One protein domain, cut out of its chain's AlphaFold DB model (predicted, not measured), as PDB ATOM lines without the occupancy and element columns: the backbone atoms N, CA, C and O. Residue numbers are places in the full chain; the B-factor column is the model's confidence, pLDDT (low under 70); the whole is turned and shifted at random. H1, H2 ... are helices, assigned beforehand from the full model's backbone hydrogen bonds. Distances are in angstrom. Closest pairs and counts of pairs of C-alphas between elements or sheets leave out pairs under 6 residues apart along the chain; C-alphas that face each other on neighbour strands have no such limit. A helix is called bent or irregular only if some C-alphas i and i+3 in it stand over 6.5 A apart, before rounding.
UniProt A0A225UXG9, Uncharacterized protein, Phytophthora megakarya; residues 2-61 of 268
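Overview. This is residues 2 to 61 of the 268 residues of an uncharacterized protein of Phytophthora megakarya (UniProt A0A225UXG9). One long helix, H1, makes an arm, and residues 2 to 17 of it stick out free; beyond its other end the rest of the printed part winds into a small, loose head of loops with three short helices, H2, H3 and H4. H2 stands about perpendicular to H1, next to its last turns, and no two of the four helices touch. The printed part has 60 residues with four named helices, in the order H1, H2, H3, H4, and no named strand; its class is all helix, with helices holding 39 of the 60 residues. The whole is only just loose, close to extended, with a radius of gyration of the C-alphas of 15.2 A, and it is elongated, spanning 44 by 24 by 22 A.

Arrangement. H1, residues 2 to 24, is the longest helix, with 23 residues. A tight link of 4 residues joins it to H2, residues 29 to 36. H1 and H2 are close but not clearly touching, with 2 pairs of C-alphas within 8 A. Their closest C-alphas are those of Ser 22 and Thr 29, 6.8 A apart. Their lines are about perpendicular, at 87 degrees, and their centres are 19.7 A apart. A short link of 9 residues leads on to H3, residues 46 to 49. H2 and H3 are apart, with no C-alpha of the one within 8 A of the other. A short link of 6 residues then leads to H4, residues 56 to 59, and H3 and H4 are apart as well. H2 and H4 are only just apart, with their closest C-alphas 8.3 A from each other. H1 is apart from both H3 and H4. In H1 and H2 every pair of O of residue i and N of residue i+4 is within hydrogen-bond range. H3 and H4, with 4 residues each, are too short for such a pair; the one pair of O of residue i and N of residue i+3 is within range in H3 and is not within range in H4.

Along the chain. H1 begins at C-alpha 2, at (139.426, 103.319, -25.020), and ends at C-alpha 24, at (113.702, 88.770, -40.493), 33.4 A from first to last C-alpha. H2 runs from Thr 29 to Thr 36 and measures 10.3 A between its first and last C-alphas; C-alpha 29 is at (114.441, 85.383, -29.231). H3 runs from Trp 46 to Leu 49, 5.3 A from first to last C-alpha. H4 runs from Thr 56 to Leu 59, 5.2 A from first to last C-alpha, and ends at C-alpha 59, at (101.971, 85.109, -31.144). H1, H2, H3 and H4 are neither bent nor irregular.

Size, cuts and confidence. The two C-alphas farthest apart are those of Lys 2 and Gly 43, at 45.3 A, and the first and last printed C-alphas, those of Lys 2 and Leu 61, are 39.6 A apart. Two stretches stand free: residues 2 to 17, which belong to H1, and residues 47 to 52, of which 47 to 49 belong to H3. The body without them has 38 residues, spans 27 by 24 by 10 A and has a radius of gyration of 10.4 A. The printed part has no cut, and no link between its helices is long. The mean pLDDT of the printed part is 76.9, with a mean of 93 in H1 and 54 in H4. The model's confidence is low, under 70, in 22 residues, namely residues 40 to 61, which take in H3 and H4.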
ATOM      1  N   LYS A   2     139.817 103.247 -23.588       93.06
ATOM      2  CA  LYS A   2     139.426 103.319 -25.020       93.06
ATOM      3  C   LYS A   2     139.109 101.960 -25.675       93.06
ATOM      4  O   LYS A   2     138.164 101.879 -26.450       93.06
ATOM      5  N   ALA A   3     139.852 100.904 -25.332       94.81
ATOM      6  CA  ALA A   3     139.617  99.552 -25.852       94.81
ATOM      7  C   ALA A   3     138.249  98.982 -25.432       94.81
ATOM      8  O   ALA A   3     137.494  98.525 -26.281       94.81
ATOM      9  N   LEU A   4     137.887  99.118 -24.150       96.56
ATOM     10  CA  LEU A   4     136.589  98.675 -23.625       96.56
ATOM     11  C   LEU A   4     135.413  99.412 -24.279       96.56
ATOM     12  O   LEU A   4     134.385  98.812 -24.574       96.56
ATOM     13  N   LEU A   5     135.563 100.712 -24.554       97.06
ATOM     14  CA  LEU A   5     134.536 101.483 -25.264       97.06
ATOM     15  C   LEU A   5     134.350 100.992 -26.709       97.06
ATOM     16  O   LEU A   5     133.219 100.885 -27.184       97.06
ATOM     17  N   ALA A   6     135.447 100.666 -27.399       97.12
ATOM     18  CA  ALA A   6     135.403 100.120 -28.753       97.12
ATOM     19  C   ALA A   6     134.763  98.723 -28.790       97.12
ATOM     20  O   ALA A   6     133.955  98.434 -29.677       97.12
ATOM     21  N   GLU A   7     135.070  97.886 -27.802       96.12
ATOM     22  CA  GLU A   7     134.468  96.567 -27.630       96.12
ATOM     23  C   GLU A   7     132.966  96.666 -27.343       96.12
ATOM     24  O   GLU A   7     132.169  96.037 -28.038       96.12
ATOM     25  N   ASN A   8     132.549  97.529 -26.413       97.38
ATOM     26  CA  ASN A   8     131.132  97.721 -26.092       97.38
ATOM     27  C   ASN A   8     130.338  98.212 -27.315       97.38
ATOM     28  O   ASN A   8     129.248  97.717 -27.604       97.38
ATOM     29  N   ALA A   9     130.916  99.128 -28.097       97.44
ATOM     30  CA  ALA A   9     130.326  99.567 -29.358       97.44
ATOM     31  C   ALA A   9     130.214  98.421 -30.380       97.44
ATOM     32  O   ALA A   9     129.228  98.347 -31.114       97.44
ATOM     33  N   SER A  10     131.198  97.519 -30.428       97.75
ATOM     34  CA  SER A  10     131.161  96.329 -31.283       97.75
ATOM     35  C   SER A  10     130.051  95.362 -30.869       97.75
ATOM     36  O   SER A  10     129.249  94.954 -31.711       97.75
ATOM     37  N   LEU A  11     129.932  95.074 -29.572       97.69
ATOM     38  CA  LEU A  11     128.888  94.210 -29.021       97.69
ATOM     39  C   LEU A  11     127.490  94.765 -29.291       97.69
ATOM     40  O   LEU A  11     126.607  94.021 -29.708       97.69
ATOM     41  N   ARG A  12     127.294  96.080 -29.142       97.31
ATOM     42  CA  ARG A  12     126.016  96.730 -29.474       97.31
ATOM     43  C   ARG A  12     125.647  96.560 -30.945       97.31
ATOM     44  O   ARG A  12     124.493  96.265 -31.246       97.31
ATOM     45  N   ARG A  13     126.615  96.694 -31.860       97.62
ATOM     46  CA  ARG A  13     126.378  96.437 -33.291       97.62
ATOM     47  C   ARG A  13     126.010  94.978 -33.545       97.62
ATOM     48  O   ARG A  13     125.022  94.728 -34.225       97.62
ATOM     49  N   ALA A  14     126.755  94.033 -32.976       96.31
ATOM     50  CA  ALA A  14     126.479  92.606 -33.133       96.31
ATOM     51  C   ALA A  14     125.089  92.225 -32.596       96.31
ATOM     52  O   ALA A  14     124.332  91.534 -33.272       96.31
ATOM     53  N   ASN A  15     124.716  92.740 -31.422       92.50
ATOM     54  CA  ASN A  15     123.408  92.491 -30.822       92.50
ATOM     55  C   ASN A  15     122.273  93.078 -31.679       92.50
ATOM     56  O   ASN A  15     121.273  92.410 -31.924       92.50
ATOM     57  N   SER A  16     122.464  94.281 -32.231       94.44
ATOM     58  CA  SER A  16     121.508  94.873 -33.173       94.44
ATOM     59  C   SER A  16     121.301  94.008 -34.420       94.44
ATOM     60  O   SER A  16     120.162  93.838 -34.847       94.44
ATOM     61  N   VAL A  17     122.375  93.452 -34.994       94.06
ATOM     62  CA  VAL A  17     122.293  92.561 -36.165       94.06
ATOM     63  C   VAL A  17     121.564  91.268 -35.816       94.06
ATOM     64  O   VAL A  17     120.705  90.842 -36.578       94.06
ATOM     65  N   LEU A  18     121.845  90.680 -34.650       88.69
ATOM     66  CA  LEU A  18     121.134  89.494 -34.171       88.69
ATOM     67  C   LEU A  18     119.636  89.761 -34.044       88.69
ATOM     68  O   LEU A  18     118.844  89.007 -34.595       88.69
ATOM     69  N   ARG A  19     119.235  90.868 -33.407       85.75
ATOM     70  CA  ARG A  19     117.812  91.219 -33.280       85.75
ATOM     71  C   ARG A  19     117.147  91.458 -34.634       85.75
ATOM     72  O   ARG A  19     116.002  91.060 -34.823       85.75
ATOM     73  N   GLN A  20     117.857  92.080 -35.573       87.56
ATOM     74  CA  GLN A  20     117.349  92.306 -36.924       87.56
ATOM     75  C   GLN A  20     117.174  90.991 -37.695       87.56
ATOM     76  O   GLN A  20     116.126  90.775 -38.294       87.56
ATOM     77  N   ASN A  21     118.161  90.097 -37.637       86.31
ATOM     78  CA  ASN A  21     118.115  88.797 -38.301       86.31
ATOM     79  C   ASN A  21     117.057  87.872 -37.669       86.31
ATOM     80  O   ASN A  21     116.325  87.185 -38.375       86.31
ATOM     81  N   SER A  22     116.894  87.932 -36.346       81.31
ATOM     82  CA  SER A  22     115.795  87.287 -35.626       81.31
ATOM     83  C   SER A  22     114.428  87.770 -36.105       81.31
ATOM     84  O   SER A  22     113.552  86.948 -36.361       81.31
ATOM     85  N   ALA A  23     114.246  89.084 -36.272       77.69
ATOM     86  CA  ALA A  23     113.002  89.645 -36.791       77.69
ATOM     87  C   ALA A  23     112.745  89.245 -38.256       77.69
ATOM     88  O   ALA A  23     111.608  88.954 -38.613       77.69
ATOM     89  N   GLU A  24     113.789  89.188 -39.087       83.44
ATOM     90  CA  GLU A  24     113.702  88.770 -40.493       83.44
ATOM     91  C   GLU A  24     113.304  87.295 -40.646       83.44
ATOM     92  O   GLU A  24     112.513  86.952 -41.522       83.44
ATOM     93  N   HIS A  25     113.810  86.421 -39.776       81.56
ATOM     94  CA  HIS A  25     113.521  84.986 -39.819       81.56
ATOM     95  C   HIS A  25     112.346  84.558 -38.929       81.56
ATOM     96  O   HIS A  25     112.095  83.362 -38.792       81.56
ATOM     97  N   GLY A  26     111.647  85.504 -38.293       78.69
ATOM     98  CA  GLY A  26     110.579  85.202 -37.334       78.69
ATOM     99  C   GLY A  26     111.056  84.431 -36.097       78.69
ATOM    100  O   GLY A  26     110.245  83.895 -35.347       78.69
ATOM    101  N   LEU A  27     112.370  84.362 -35.859       75.06
ATOM    102  CA  LEU A  27     112.943  83.712 -34.689       75.06
ATOM    103  C   LEU A  27     112.748  84.636 -33.491       75.06
ATOM    104  O   LEU A  27     113.557  85.524 -33.220       75.06
ATOM    105  N   ASN A  28     111.649  84.432 -32.776       73.88
ATOM    106  CA  ASN A  28     111.377  85.141 -31.541       73.88
ATOM    107  C   ASN A  28     112.417  84.724 -30.483       73.88
ATOM    108  O   ASN A  28     112.382  83.615 -29.950       73.88
ATOM    109  N   THR A  29     113.373  85.612 -30.212       74.94
ATOM    110  CA  THR A  29     114.441  85.383 -29.231       74.94
ATOM    111  C   THR A  29     113.879  85.202 -27.827       74.94
ATOM    112  O   THR A  29     114.393  84.365 -27.093       74.94
ATOM    113  N   ASP A  30     112.781  85.875 -27.487       73.25
ATOM    114  CA  ASP A  30     112.103  85.700 -26.202       73.25
ATOM    115  C   ASP A  30     111.483  84.300 -26.108       73.25
ATOM    116  O   ASP A  30     111.634  83.621 -25.096       73.25
ATOM    117  N   ALA A  31     110.886  83.802 -27.196       72.81
ATOM    118  CA  ALA A  31     110.386  82.427 -27.256       72.81
ATOM    119  C   ALA A  31     111.519  81.392 -27.167       72.81
ATOM    120  O   ALA A  31     111.357  80.364 -26.514       72.81
ATOM    121  N   LEU A  32     112.678  81.662 -27.779       77.56
ATOM    122  CA  LEU A  32     113.862  80.810 -27.652       77.56
ATOM    123  C   LEU A  32     114.392  80.799 -26.210       77.56
ATOM    124  O   LEU A  32     114.723  79.731 -25.698       77.56
ATOM    125  N   ILE A  33     114.441  81.956 -25.541       79.88
ATOM    126  CA  ILE A  33     114.862  82.085 -24.136       79.88
ATOM    127  C   ILE A  33     113.899  81.322 -23.219       79.88
ATOM    128  O   ILE A  33     114.348  80.533 -22.388       79.88
ATOM    129  N   LEU A  34     112.590  81.491 -23.411       81.75
ATOM    130  CA  LEU A  34     111.566  80.762 -22.662       81.75
ATOM    131  C   LEU A  34     111.673  79.251 -22.899       81.75
ATOM    132  O   LEU A  34     111.725  78.489 -21.938       81.75
ATOM    133  N   SER A  35     111.825  78.822 -24.154       73.31
ATOM    134  CA  SER A  35     111.997  77.409 -24.511       73.31
ATOM    135  C   SER A  35     113.268  76.808 -23.900       73.31
ATOM    136  O   SER A  35     113.249  75.692 -23.384       73.31
ATOM    137  N   THR A  36     114.361  77.578 -23.847       76.81
ATOM    138  CA  THR A  36     115.611  77.174 -23.174       76.81
ATOM    139  C   THR A  36     115.427  77.039 -21.660       76.81
ATOM    140  O   THR A  36     116.024  76.163 -21.041       76.81
ATOM    141  N   ALA A  37     114.556  77.854 -21.060       78.12
ATOM    142  CA  ALA A  37     114.139  77.724 -19.665       78.12
ATOM    143  C   ALA A  37     113.098  76.605 -19.437       78.12
ATOM    144  O   ALA A  37     112.657  76.401 -18.306       78.12
ATOM    145  N   GLY A  38     112.693  75.878 -20.486       77.81
ATOM    146  CA  GLY A  38     111.635  74.866 -20.427       77.81
ATOM    147  C   GLY A  38     110.229  75.449 -20.253       77.81
ATOM    148  O   GLY A  38     109.300  74.719 -19.915       77.81
ATOM    149  N   LEU A  39     110.064  76.754 -20.468       75.75
ATOM    150  CA  LEU A  39     108.797  77.463 -20.366       75.75
ATOM    151  C   LEU A  39     108.170  77.589 -21.756       75.75
ATOM    152  O   LEU A  39     108.772  78.110 -22.693       75.75
ATOM    153  N   SER A  40     106.931  77.122 -21.890       66.50
ATOM    154  CA  SER A  40     106.143  77.390 -23.091       66.50
ATOM    155  C   SER A  40     105.566  78.800 -23.017       66.50
ATOM    156  O   SER A  40     104.941  79.154 -22.017       66.50
ATOM    157  N   ALA A  41     105.686  79.574 -24.100       63.53
ATOM    158  CA  ALA A  41     105.033  80.881 -24.225       63.53
ATOM    159  C   ALA A  41     103.498  80.803 -24.067       63.53
ATOM    160  O   ALA A  41     102.872  81.797 -23.710       63.53
ATOM    161  N   SER A  42     102.898  79.625 -24.296       65.75
ATOM    162  CA  SER A  42     101.463  79.364 -24.110       65.75
ATOM    163  C   SER A  42     101.043  79.119 -22.657       65.75
ATOM    164  O   SER A  42      99.851  79.103 -22.372       65.75
ATOM    165  N   GLY A  43     101.996  78.869 -21.755       64.50
ATOM    166  CA  GLY A  43     101.743  78.649 -20.327       64.50
ATOM    167  C   GLY A  43     102.116  79.845 -19.454       64.50
ATOM    168  O   GLY A  43     102.047  79.742 -18.232       64.50
ATOM    169  N   PHE A  44     102.559  80.947 -20.063       65.62
ATOM    170  CA  PHE A  44     102.963  82.149 -19.352       65.62
ATOM    171  C   PHE A  44     101.786  83.119 -19.301       65.62
ATOM    172  O   PHE A  44     101.276  83.537 -20.339       65.62
ATOM    173  N   ASP A  45     101.342  83.443 -18.091       68.12
ATOM    174  CA  ASP A  45     100.304  84.443 -17.882       68.12
ATOM    175  C   ASP A  45     100.914  85.840 -18.057       68.12
ATOM    176  O   ASP A  45     101.519  86.407 -17.144       68.12
ATOM    177  N   TRP A  46     100.832  86.362 -19.281       68.56
ATOM    178  CA  TRP A  46     101.375  87.672 -19.644       68.56
ATOM    179  C   TRP A  46     100.708  88.815 -18.861       68.56
ATOM    180  O   TRP A  46     101.356  89.836 -18.608       68.56
ATOM    181  N   GLU A  47      99.475  88.611 -18.372       64.88
ATOM    182  CA  GLU A  47      98.781  89.564 -17.499       64.88
ATOM    183  C   GLU A  47      99.512  89.747 -16.165       64.88
ATOM    184  O   GLU A  47      99.582  90.864 -15.650       64.88
ATOM    185  N   LEU A  48     100.160  88.696 -15.651       67.38
ATOM    186  CA  LEU A  48     100.939  88.756 -14.413       67.38
ATOM    187  C   LEU A  48     102.184  89.654 -14.538       67.38
ATOM    188  O   LEU A  48     102.702  90.141 -13.532       67.38
ATOM    189  N   LEU A  49     102.665  89.893 -15.765       67.94
ATOM    190  CA  LEU A  49     103.741  90.846 -16.057       67.94
ATOM    191  C   LEU A  49     103.233  92.253 -16.386       67.94
ATOM    192  O   LEU A  49     104.042  93.130 -16.691       67.94
ATOM    193  N   GLY A  50     101.919  92.488 -16.352       66.25
ATOM    194  CA  GLY A  50     101.321  93.744 -16.810       66.25
ATOM    195  C   GLY A  50     101.454  93.961 -18.322       66.25
ATOM    196  O   GLY A  50     101.222  95.065 -18.810       66.25
ATOM    197  N   LEU A  51     101.836  92.922 -19.072       61.78
ATOM    198  CA  LEU A  51     101.870  92.921 -20.527       61.78
ATOM    199  C   LEU A  51     100.525  92.361 -20.991       61.78
ATOM    200  O   LEU A  51     100.345  91.153 -21.073       61.78
ATOM    201  N   GLY A  52      99.552  93.246 -21.213       52.50
ATOM    202  CA  GLY A  52      98.173  92.858 -21.513       52.50
ATOM    203  C   GLY A  52      97.998  91.900 -22.716       52.50
ATOM    204  O   GLY A  52      98.946  91.629 -23.464       52.50
ATOM    205  N   PRO A  53      96.765  91.411 -22.945       57.53
ATOM    206  CA  PRO A  53      96.437  90.368 -23.932       57.53
ATOM    207  C   PRO A  53      96.845  90.668 -25.387       57.53
ATOM    208  O   PRO A  53      96.945  89.764 -26.212       57.53
ATOM    209  N   ASP A  54      97.141  91.928 -25.708       55.16
ATOM    210  CA  ASP A  54      97.410  92.415 -27.065       55.16
ATOM    211  C   ASP A  54      98.844  92.177 -27.568       55.16
ATOM    212  O   ASP A  54      99.277  92.777 -28.557       55.16
ATOM    213  N   HIS A  55      99.590  91.238 -26.984       57.53
ATOM    214  CA  HIS A  55     100.907  90.802 -27.471       57.53
ATOM    215  C   HIS A  55     100.824  89.959 -28.763       57.53
ATOM    216  O   HIS A  55     101.688  89.127 -29.050       57.53
ATOM    217  N   THR A  56      99.829  90.245 -29.607       52.94
ATOM    218  CA  THR A  56      99.660  89.764 -30.985       52.94
ATOM    219  C   THR A  56     100.944  89.837 -31.811       52.94
ATOM    220  O   THR A  56     101.109  89.041 -32.725       52.94
ATOM    221  N   GLY A  57     101.894  90.718 -31.480       55.34
ATOM    222  CA  GLY A  57     103.225  90.730 -32.091       55.34
ATOM    223  C   GLY A  57     104.066  89.474 -31.824       55.34
ATOM    224  O   GLY A  57     104.774  89.037 -32.723       55.34
ATOM    225  N   LEU A  58     103.979  88.864 -30.636       54.81
ATOM    226  CA  LEU A  58     104.740  87.658 -30.284       54.81
ATOM    227  C   LEU A  58     104.056  86.390 -30.805       54.81
ATOM    228  O   LEU A  58     104.729  85.551 -31.394       54.81
ATOM    229  N   LEU A  59     102.729  86.274 -30.660       54.12
ATOM    230  CA  LEU A  59     101.971  85.109 -31.144       54.12
ATOM    231  C   LEU A  59     101.886  85.045 -32.676       54.12
ATOM    232  O   LEU A  59     101.920  83.954 -33.233       54.12
ATOM    233  N   ARG A  60     101.850  86.191 -33.374       55.66
ATOM    234  CA  ARG A  60     101.873  86.248 -34.851       55.66
ATOM    235  C   ARG A  60     103.228  85.842 -35.449       55.66
ATOM    236  O   ARG A  60     103.293  85.566 -36.641       55.66
ATOM    237  N   LEU A  61     104.295  85.822 -34.645       51.34
ATOM    238  CA  LEU A  61     105.628  85.369 -35.060       51.34
ATOM    239  C   LEU A  61     105.890  83.894 -34.740       51.34
ATOM    240  O   LEU A  61     106.878  83.346 -35.226       51.34
TER     241      LEU A  61